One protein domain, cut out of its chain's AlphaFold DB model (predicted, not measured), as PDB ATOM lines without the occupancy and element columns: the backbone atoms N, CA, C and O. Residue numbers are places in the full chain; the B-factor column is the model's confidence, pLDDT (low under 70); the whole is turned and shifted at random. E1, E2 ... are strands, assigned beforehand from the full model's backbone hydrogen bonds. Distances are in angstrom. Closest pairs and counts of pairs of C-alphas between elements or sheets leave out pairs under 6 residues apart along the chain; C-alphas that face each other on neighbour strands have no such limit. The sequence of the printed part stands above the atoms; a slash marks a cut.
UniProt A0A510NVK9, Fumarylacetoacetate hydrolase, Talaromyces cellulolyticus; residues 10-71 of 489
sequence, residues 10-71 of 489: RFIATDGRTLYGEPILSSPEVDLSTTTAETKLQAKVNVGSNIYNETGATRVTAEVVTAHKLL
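What this domain is: This is residues 10 to 71 of the 489 residues of the protein "Fumarylacetoacetate hydrolase" of Talaromyces cellulolyticus (UniProt A0A510NVK9). A small closed barrel of four antiparallel strands, E1, E2, E3 and E4, is wound by one meander, with E4 bending sharply so that its first part pairs with E3 and its last part with E1. Two long links, residues 25 to 41 between E2 and E3 and residues 48 to 58 between E3 and E4, loop out toward opposite ends of the longest axis. The printed part has 62 residues with no named helix and four named strands, in the order E1, E2, E3, E4 both along the chain and round the ring; the class is all strand, with 29 of the 62 printed residues, under half, in named elements. The whole is compact, with a radius of gyration of the C-alphas of 11.8 A, and the C-alphas span 35 by 27 by 20 A.

How they stand to each other: The barrel is closed and is made of E1, residues 10 to 13, E2, residues 18 to 24, E3, residues 42 to 47, and E4, residues 59 to 70. The four form a meander, each strand after the first being the antiparallel neighbour of the one before, and E4 and E1 are antiparallel neighbours too. E3 and E4 form a hairpin, with 126 degrees between their directions; N 61 and O 45 are 2.8 A apart and N 43 and O 65 are 2.9 A apart, within hydrogen-bond range. E4 bends by 101 degrees at residue 62. Its pairing is staggered: residues 59 to 66 pair with E3 and residues 67 to 70 with E1. Between E4 and E1, N 12 and O 69 are 2.8 A apart, within hydrogen-bond range, and C-alphas 70 and 11 face each other at 4.3 A. On the other side of E3 lies E2, and these two also form a hairpin, with 125 degrees between their directions; N 24 and O 42 are 2.8 A apart and N 46 and O 20 are 2.8 A apart, within hydrogen-bond range. E2 is staggered as well, with residues 18 to 20 pairing with E1 and residues 20 to 24 with E3. E1 and E2 form a hairpin in which N 19 and O 11 are 2.9 A apart, within hydrogen-bond range. E2 and E4 have 2 pairs of C-alphas within 8 A, the closest being those of Gly 21 and Val 60 at 7.0 A.

Where its parts are: E4, residues 59 to 70, is the longest strand by residues and measures 20.1 A from first to last C-alpha; it ends with C-alpha 70 at (192.123, 260.986, 149.765). E2, residues 18 to 24, measures 17.3 A, and E3, residues 42 to 47, measures 15.9 A, beginning with C-alpha 42 at (189.510, 259.867, 161.073). E1, residues 10 to 13, measures 9.5 A and begins with C-alpha 10 at (187.406, 257.252, 149.469).

The domain as a whole: The two C-alphas farthest apart are those of Glu 38 and Thr 55, 36.3 A, one in each long link. The C-alphas of the first and last printed residues, Arg 10 and Leu 71, are 5.3 A apart. The link from E1 to E2, 4 residues, is tight; those from E2 to E3, 17 residues, and from E3 to E4, 11 residues, are long. The C-alphas of residues 25 to 41 lie 8 to 17 A from the mean of all C-alphas. The printed part has no cut. The mean pLDDT of the printed part is 82.7, and six residues, 33 to 38, are under 70.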
ATOM      1  N   ARG A  10     186.569 258.377 149.875       89.88
ATOM      2  CA  ARG A  10     187.406 257.252 149.469       89.88
ATOM      3  C   ARG A  10     188.851 257.609 149.766       89.88
ATOM      4  O   ARG A  10     189.299 258.693 149.399       89.88
ATOM      5  N   PHE A  11     189.577 256.734 150.447       89.62
ATOM      6  CA  PHE A  11     190.906 257.065 150.947       89.62
ATOM      7  C   PHE A  11     191.792 255.833 151.106       89.62
ATOM      8  O   PHE A  11     191.317 254.701 151.192       89.62
ATOM      9  N   ILE A  12     193.097 256.080 151.156       89.56
ATOM     10  CA  ILE A  12     194.095 255.124 151.621       89.56
ATOM     11  C   ILE A  12     194.260 255.358 153.120       89.56
ATOM     12  O   ILE A  12     194.576 256.473 153.541       89.56
ATOM     13  N   ALA A  13     194.007 254.337 153.930       89.44
ATOM     14  CA  ALA A  13     194.218 254.379 155.371       89.44
ATOM     15  C   ALA A  13     195.714 254.271 155.715       89.44
ATOM     16  O   ALA A  13     196.523 253.809 154.910       89.44
ATOM     17  N   THR A  14     196.105 254.674 156.926       87.06
ATOM     18  CA  THR A  14     197.502 254.565 157.402       87.06
ATOM     19  C   THR A  14     198.031 253.129 157.458       87.06
ATOM     20  O   THR A  14     199.238 252.926 157.516       87.06
ATOM     21  N   ASP A  15     197.142 252.138 157.438       86.75
ATOM     22  CA  ASP A  15     197.474 250.713 157.346       86.75
ATOM     23  C   ASP A  15     197.662 250.213 155.896       86.75
ATOM     24  O   ASP A  15     197.939 249.034 155.681       86.75
ATOM     25  N   GLY A  16     197.515 251.094 154.899       86.44
ATOM     26  CA  GLY A  16     197.680 250.799 153.477       86.44
ATOM     27  C   GLY A  16     196.420 250.304 152.758       86.44
ATOM     28  O   GLY A  16     196.456 250.130 151.539       86.44
ATOM     29  N   ARG A  17     195.292 250.094 153.451       89.50
ATOM     30  CA  ARG A  17     194.035 249.663 152.813       89.50
ATOM     31  C   ARG A  17     193.381 250.817 152.050       89.50
ATOM     32  O   ARG A  17     193.325 251.940 152.540       89.50
ATOM     33  N   THR A  18     192.831 250.531 150.868       90.44
ATOM     34  CA  THR A  18     191.946 251.467 150.151       90.44
ATOM     35  C   THR A  18     190.508 251.212 150.572       90.44
ATOM     36  O   THR A  18     190.004 250.109 150.371       90.44
ATOM     37  N   LEU A  19     189.859 252.209 151.168       90.19
ATOM     38  CA  LEU A  19     188.562 252.059 151.819       90.19
ATOM     39  C   LEU A  19     187.607 253.189 151.427       90.19
ATOM     40  O   LEU A  19     188.021 254.300 151.087       90.19
ATOM     41  N   TYR A  20     186.316 252.887 151.525       90.62
ATOM     42  CA  TYR A  20     185.263 253.886 151.625       90.62
ATOM     43  C   TYR A  20     184.932 254.101 153.097       90.62
ATOM     44  O   TYR A  20     184.958 253.157 153.889       90.62
ATOM     45  N   GLY A  21     184.599 255.326 153.477       90.44
ATOM     46  CA  GLY A  21     184.227 255.610 154.853       90.44
ATOM     47  C   GLY A  21     183.549 256.950 155.034       90.44
ATOM     48  O   GLY A  21     183.520 257.782 154.129       90.44
ATOM     49  N   GLU A  22     183.004 257.128 156.228       90.62
ATOM     50  CA  GLU A  22     182.367 258.367 156.652       90.62
ATOM     51  C   GLU A  22     183.339 259.176 157.515       90.62
ATOM     52  O   GLU A  22     183.786 258.665 158.550       90.62
ATOM     53  N   PRO A  23     183.719 260.402 157.110       89.81
ATOM     54  CA  PRO A  23     184.689 261.193 157.846       89.81
ATOM     55  C   PRO A  23     184.092 261.688 159.166       89.81
ATOM     56  O   PRO A  23     182.966 262.181 159.219       89.81
ATOM     57  N   ILE A  24     184.879 261.608 160.233       88.25
ATOM     58  CA  ILE A  24     184.556 262.179 161.537       88.25
ATOM     59  C   ILE A  24     185.049 263.624 161.525       88.25
ATOM     60  O   ILE A  24     186.249 263.888 161.615       88.25
ATOM     61  N   LEU A  25     184.116 264.558 161.374       83.88
ATOM     62  CA  LEU A  25     184.420 265.977 161.228       83.88
ATOM     63  C   LEU A  25     184.254 266.717 162.553       83.88
ATOM     64  O   LEU A  25     183.291 266.496 163.284       83.88
ATOM     65  N   SER A  26     185.176 267.637 162.837       76.69
ATOM     66  CA  SER A  26     185.073 268.559 163.974       76.69
ATOM     67  C   SER A  26     184.037 269.666 163.741       76.69
ATOM     68  O   SER A  26     183.450 270.165 164.697       76.69
ATOM     69  N   SER A  27     183.802 270.037 162.477       76.88
ATOM     70  CA  SER A  27     182.801 271.016 162.043       76.88
ATOM     71  C   SER A  27     182.230 270.634 160.664       76.88
ATOM     72  O   SER A  27     182.952 270.056 159.846       76.88
ATOM     73  N   PRO A  28     180.959 270.959 160.356       73.81
ATOM     74  CA  PRO A  28     180.354 270.691 159.049       73.81
ATOM     75  C   PRO A  28     181.044 271.391 157.868       73.81
ATOM     76  O   PRO A  28     180.892 270.925 156.738       73.81
ATOM     77  N   GLU A  29     181.779 272.477 158.114       73.56
ATOM     78  CA  GLU A  29     182.401 273.337 157.089       73.56
ATOM     79  C   GLU A  29     183.870 272.994 156.799       73.56
ATOM     80  O   GLU A  29     184.554 273.724 156.086       73.56
ATOM     81  N   VAL A  30     184.387 271.898 157.359       74.31
ATOM     82  CA  VAL A  30     185.781 271.498 157.140       74.31
ATOM     83  C   VAL A  30     186.006 271.140 155.670       74.31
ATOM     84  O   VAL A  30     185.369 270.230 155.135       74.31
ATOM     85  N   ASP A  31     186.958 271.833 155.046       74.00
ATOM     86  CA  ASP A  31     187.425 271.525 153.701       74.00
ATOM     87  C   ASP A  31     188.306 270.270 153.712       74.00
ATOM     88  O   ASP A  31     189.472 270.277 154.119       74.00
ATOM     89  N   LEU A  32     187.721 269.177 153.229       75.75
ATOM     90  CA  LEU A  32     188.367 267.876 153.121       75.75
ATOM     91  C   LEU A  32     189.512 267.857 152.096       75.75
ATOM     92  O   LEU A  32     190.364 266.977 152.188       75.75
ATOM     93  N   SER A  33     189.580 268.804 151.156       66.75
ATOM     94  CA  SER A  33     190.612 268.815 150.106       66.75
ATOM     95  C   SER A  33     192.032 269.018 150.650       66.75
ATOM     96  O   SER A  33     193.002 268.606 150.022       66.75
ATOM     97  N   THR A  34     192.164 269.574 151.858       67.31
ATOM     98  CA  THR A  34     193.456 269.820 152.525       67.31
ATOM     99  C   THR A  34     193.938 268.650 153.395       67.31
ATOM    100  O   THR A  34     194.935 268.766 154.108       67.31
ATOM    101  N   THR A  35     193.246 267.506 153.348       67.75
ATOM    102  CA  THR A  35     193.543 266.343 154.196       67.75
ATOM    103  C   THR A  35     194.884 265.703 153.831       67.75
ATOM    104  O   THR A  35     195.018 265.039 152.804       67.75
ATOM    105  N   THR A  36     195.863 265.820 154.727       64.12
ATOM    106  CA  THR A  36     197.142 265.091 154.684       64.12
ATOM    107  C   THR A  36     197.253 264.109 155.854       64.12
ATOM    108  O   THR A  36     196.466 264.165 156.801       64.12
ATOM    109  N   ALA A  37     198.281 263.255 155.864       64.00
ATOM    110  CA  ALA A  37     198.603 262.407 157.020       64.00
ATOM    111  C   ALA A  37     198.741 263.199 158.343       64.00
ATOM    112  O   ALA A  37     198.506 262.659 159.425       64.00
ATOM    113  N   GLU A  38     199.094 264.483 158.257       64.38
ATOM    114  CA  GLU A  38     199.279 265.387 159.395       64.38
ATOM    115  C   GLU A  38     197.949 265.892 159.962       64.38
ATOM    116  O   GLU A  38     197.839 266.110 161.169       64.38
ATOM    117  N   THR A  39     196.914 265.998 159.120       73.38
ATOM    118  CA  THR A  39     195.561 266.397 159.544       73.38
ATOM    119  C   THR A  39     194.871 265.340 160.407       73.38
ATOM    120  O   THR A  39     193.898 265.653 161.091       73.38
ATOM    121  N   LYS A  40     195.385 264.097 160.403       81.31
ATOM    122  CA  LYS A  40     194.865 262.950 161.168       81.31
ATOM    123  C   LYS A  40     193.349 262.778 161.032       81.31
ATOM    124  O   LYS A  40     192.683 262.412 162.001       81.31
ATOM    125  N   LEU A  41     192.806 263.027 159.837       84.75
ATOM    126  CA  LEU A  41     191.386 262.827 159.569       84.75
ATOM    127  C   LEU A  41     191.015 261.374 159.870       84.75
ATOM    128  O   LEU A  41     191.610 260.443 159.328       84.75
ATOM    129  N   GLN A  42     190.032 261.184 160.739       89.19
ATOM    130  CA  GLN A  42     189.510 259.867 161.073       89.19
ATOM    131  C   GLN A  42     188.237 259.606 160.283       89.19
ATOM    132  O   GLN A  42     187.439 260.516 160.068       89.19
ATOM    133  N   ALA A  43     188.028 258.363 159.871       89.56
ATOM    134  CA  ALA A  43     186.815 257.957 159.187       89.56
ATOM    135  C   ALA A  43     186.337 256.594 159.681       89.56
ATOM    136  O   ALA A  43     187.137 255.697 159.952       89.56
ATOM    137  N   LYS A  44     185.017 256.448 159.787       92.06
ATOM    138  CA  LYS A  44     184.367 255.168 160.053       92.06
ATOM    139  C   LYS A  44     184.344 254.344 158.773       92.06
ATOM    140  O   LYS A  44     183.871 254.827 157.746       92.06
ATOM    141  N   VAL A  45     184.840 253.113 158.824       90.81
ATOM    142  CA  VAL A  45     184.939 252.246 157.643       90.81
ATOM    143  C   VAL A  45     183.544 251.848 157.171       90.81
ATOM    144  O   VAL A  45     182.726 251.362 157.954       90.81
ATOM    145  N   ASN A  46     183.283 252.022 155.880       88.31
ATOM    146  CA  ASN A  46     182.079 251.540 155.224       88.31
ATOM    147  C   ASN A  46     182.343 250.147 154.634       88.31
ATOM    148  O   ASN A  46     183.308 249.951 153.896       88.31
ATOM    149  N   VAL A  47     181.498 249.173 154.975       83.12
ATOM    150  CA  VAL A  47     181.616 247.786 154.511       83.12
ATOM    151  C   VAL A  47     180.452 247.474 153.589       83.12
ATOM    152  O   VAL A  47     179.303 247.567 154.008       83.12
ATOM    153  N   GLY A  48     180.765 247.080 152.357       79.38
ATOM    154  CA  GLY A  48     179.813 246.736 151.302       79.38
ATOM    155  C   GLY A  48     180.448 246.955 149.930       79.38
ATOM    156  O   GLY A  48     181.289 247.837 149.775       79.38
ATOM    157  N   SER A  49     180.092 246.138 148.938       74.38
ATOM    158  CA  SER A  49     180.656 246.247 147.584       74.38
ATOM    159  C   SER A  49     180.005 247.343 146.738       74.38
ATOM    160  O   SER A  49     180.617 247.804 145.784       74.38
ATOM    161  N   ASN A  50     178.780 247.762 147.071       82.19
ATOM    162  CA  ASN A  50     178.032 248.771 146.323       82.19
ATOM    163  C   ASN A  50     177.679 249.960 147.226       82.19
ATOM    164  O   ASN A  50     176.874 249.836 148.152       82.19
ATOM    165  N   ILE A  51     178.248 251.129 146.934       83.88
ATOM    166  CA  ILE A  51     178.036 252.366 147.701       83.88
ATOM    167  C   ILE A  51     176.605 252.921 147.596       83.88
ATOM    168  O   ILE A  51     176.201 253.704 148.457       83.88
ATOM    169  N   TYR A  52     175.834 252.474 146.600       84.56
ATOM    170  CA  TYR A  52     174.435 252.833 146.343       84.56
ATOM    171  C   TYR A  52     173.434 251.825 146.931       84.56
ATOM    172  O   TYR A  52     172.244 251.870 146.633       84.56
ATOM    173  N   ASN A  53     173.885 250.861 147.735       81.62
ATOM    174  CA  ASN A  53     172.995 249.834 148.270       81.62
ATOM    175  C   ASN A  53     172.029 250.387 149.338       81.62
ATOM    176  O   ASN A  53     172.455 251.037 150.290       81.62
ATOM    177  N   GLU A  54     170.744 250.035 149.221       75.25
ATOM    178  CA  GLU A  54     169.704 250.342 150.221       75.25
ATOM    179  C   GLU A  54     169.253 249.124 151.042       75.25
ATOM    180  O   GLU A  54     168.524 249.263 152.020       75.25
ATOM    181  N   THR A  55     169.671 247.912 150.668       73.88
ATOM    182  CA  THR A  55     169.210 246.656 151.288       73.88
ATOM    183  C   THR A  55     169.924 246.335 152.605       73.88
ATOM    184  O   THR A  55     169.767 245.238 153.137       73.88
ATOM    185  N   GLY A  56     170.750 247.257 153.115       72.50
ATOM    186  CA  GLY A  56     171.553 247.083 154.328       72.50
ATOM    187  C   GLY A  56     172.810 246.227 154.140       72.50
ATOM    188  O   GLY A  56     173.494 245.920 155.118       72.50
ATOM    189  N   ALA A  57     173.137 245.841 152.900       77.06
ATOM    190  CA  ALA A  57     174.381 245.130 152.600       77.06
ATOM    191  C   ALA A  57     175.603 246.046 152.766       77.06
ATOM    192  O   ALA A  57     176.672 245.576 153.154       77.06
ATOM    193  N   THR A  58     175.413 247.346 152.523       83.38
ATOM    194  CA  THR A  58     176.399 248.390 152.800       83.38
ATOM    195  C   THR A  58     176.075 249.060 154.130       83.38
ATOM    196  O   THR A  58     174.944 249.498 154.337       83.38
ATOM    197  N   ARG A  59     177.047 249.120 155.045       85.69
ATOM    198  CA  ARG A  59     176.883 249.744 156.365       85.69
ATOM    199  C   ARG A  59     178.153 250.438 156.840       85.69
ATOM    200  O   ARG A  59     179.254 249.901 156.713       85.69
ATOM    201  N   VAL A  60     177.975 251.587 157.485       86.69
ATOM    202  CA  VAL A  60     179.043 252.261 158.228       86.69
ATOM    203  C   VAL A  60     179.296 251.492 159.523       86.69
ATOM    204  O   VAL A  60     178.383 251.245 160.313       86.69
ATOM    205  N   THR A  61     180.533 251.055 159.721       89.38
ATOM    206  CA  THR A  61     180.941 250.273 160.891       89.38
ATOM    207  C   THR A  61     181.435 251.169 162.027       89.38
ATOM    208  O   THR A  61     181.619 252.374 161.866       89.38
ATOM    209  N   ALA A  62     181.657 250.575 163.200       87.81
ATOM    210  CA  ALA A  62     182.304 251.251 164.323       87.81
ATOM    211  C   ALA A  62     183.842 251.282 164.204       87.81
ATOM    212  O   ALA A  62     184.499 251.886 165.049       87.81
ATOM    213  N   GLU A  63     184.423 250.627 163.191       90.62
ATOM    214  CA  GLU A  63     185.867 250.651 162.949       90.62
ATOM    215  C   GLU A  63     186.271 252.051 162.486       90.62
ATOM    216  O   GLU A  63     185.780 252.539 161.469       90.62
ATOM    217  N   VAL A  64     187.165 252.695 163.238       91.12
ATOM    218  CA  VAL A  64     187.696 254.019 162.913       91.12
ATOM    219  C   VAL A  64     189.137 253.872 162.457       91.12
ATOM    220  O   VAL A  64     189.968 253.312 163.170       91.12
ATOM    221  N   VAL A  65     189.432 254.410 161.280       90.75
ATOM    222  CA  VAL A  65     190.770 254.413 160.686       90.75
ATOM    223  C   VAL A  65     191.200 255.838 160.368       90.75
ATOM    224  O   VAL A  65     190.373 256.705 160.083       90.75
ATOM    225  N   THR A  66     192.506 256.085 160.407       89.94
ATOM    226  CA  THR A  66     193.076 257.378 160.020       89.94
ATOM    227  C   THR A  66     193.318 257.394 158.515       89.94
ATOM    228  O   THR A  66     193.994 256.512 157.978       89.94
ATOM    229  N   ALA A  67     192.780 258.399 157.831       86.94
ATOM    230  CA  ALA A  67     193.010 258.629 156.416       86.94
ATOM    231  C   ALA A  67     194.419 259.201 156.196       86.94
ATOM    232  O   ALA A  67     194.799 260.208 156.787       86.94
ATOM    233  N   HIS A  68     195.197 258.539 155.341       86.00
ATOM    234  CA  HIS A  68     196.525 258.990 154.925       86.00
ATOM    235  C   HIS A  68     196.453 259.871 153.673       86.00
ATOM    236  O   HIS A  68     197.087 260.923 153.622       86.00
ATOM    237  N   LYS A  69     195.676 259.443 152.667       86.12
ATOM    238  CA  LYS A  69     195.492 260.155 151.394       86.12
ATOM    239  C   LYS A  69     194.071 259.968 150.866       86.12
ATOM    240  O   LYS A  69     193.599 258.834 150.793       86.12
ATOM    241  N   LEU A  70     193.413 261.052 150.456       87.38
ATOM    242  CA  LEU A  70     192.123 260.986 149.765       87.38
ATOM    243  C   LEU A  70     192.297 260.557 148.302       87.38
ATOM    244  O   LEU A  70     193.294 260.867 147.653       87.38
ATOM    245  N   LEU A  71     191.311 259.831 147.786       86.44
ATOM    246  CA  LEU A  71     191.234 259.372 146.404       86.44
ATOM    247  C   LEU A  71     190.003 259.975 145.721       86.44
ATOM    248  O   LEU A  71     189.089 260.471 146.377       86.44
TER     249      LEU A  71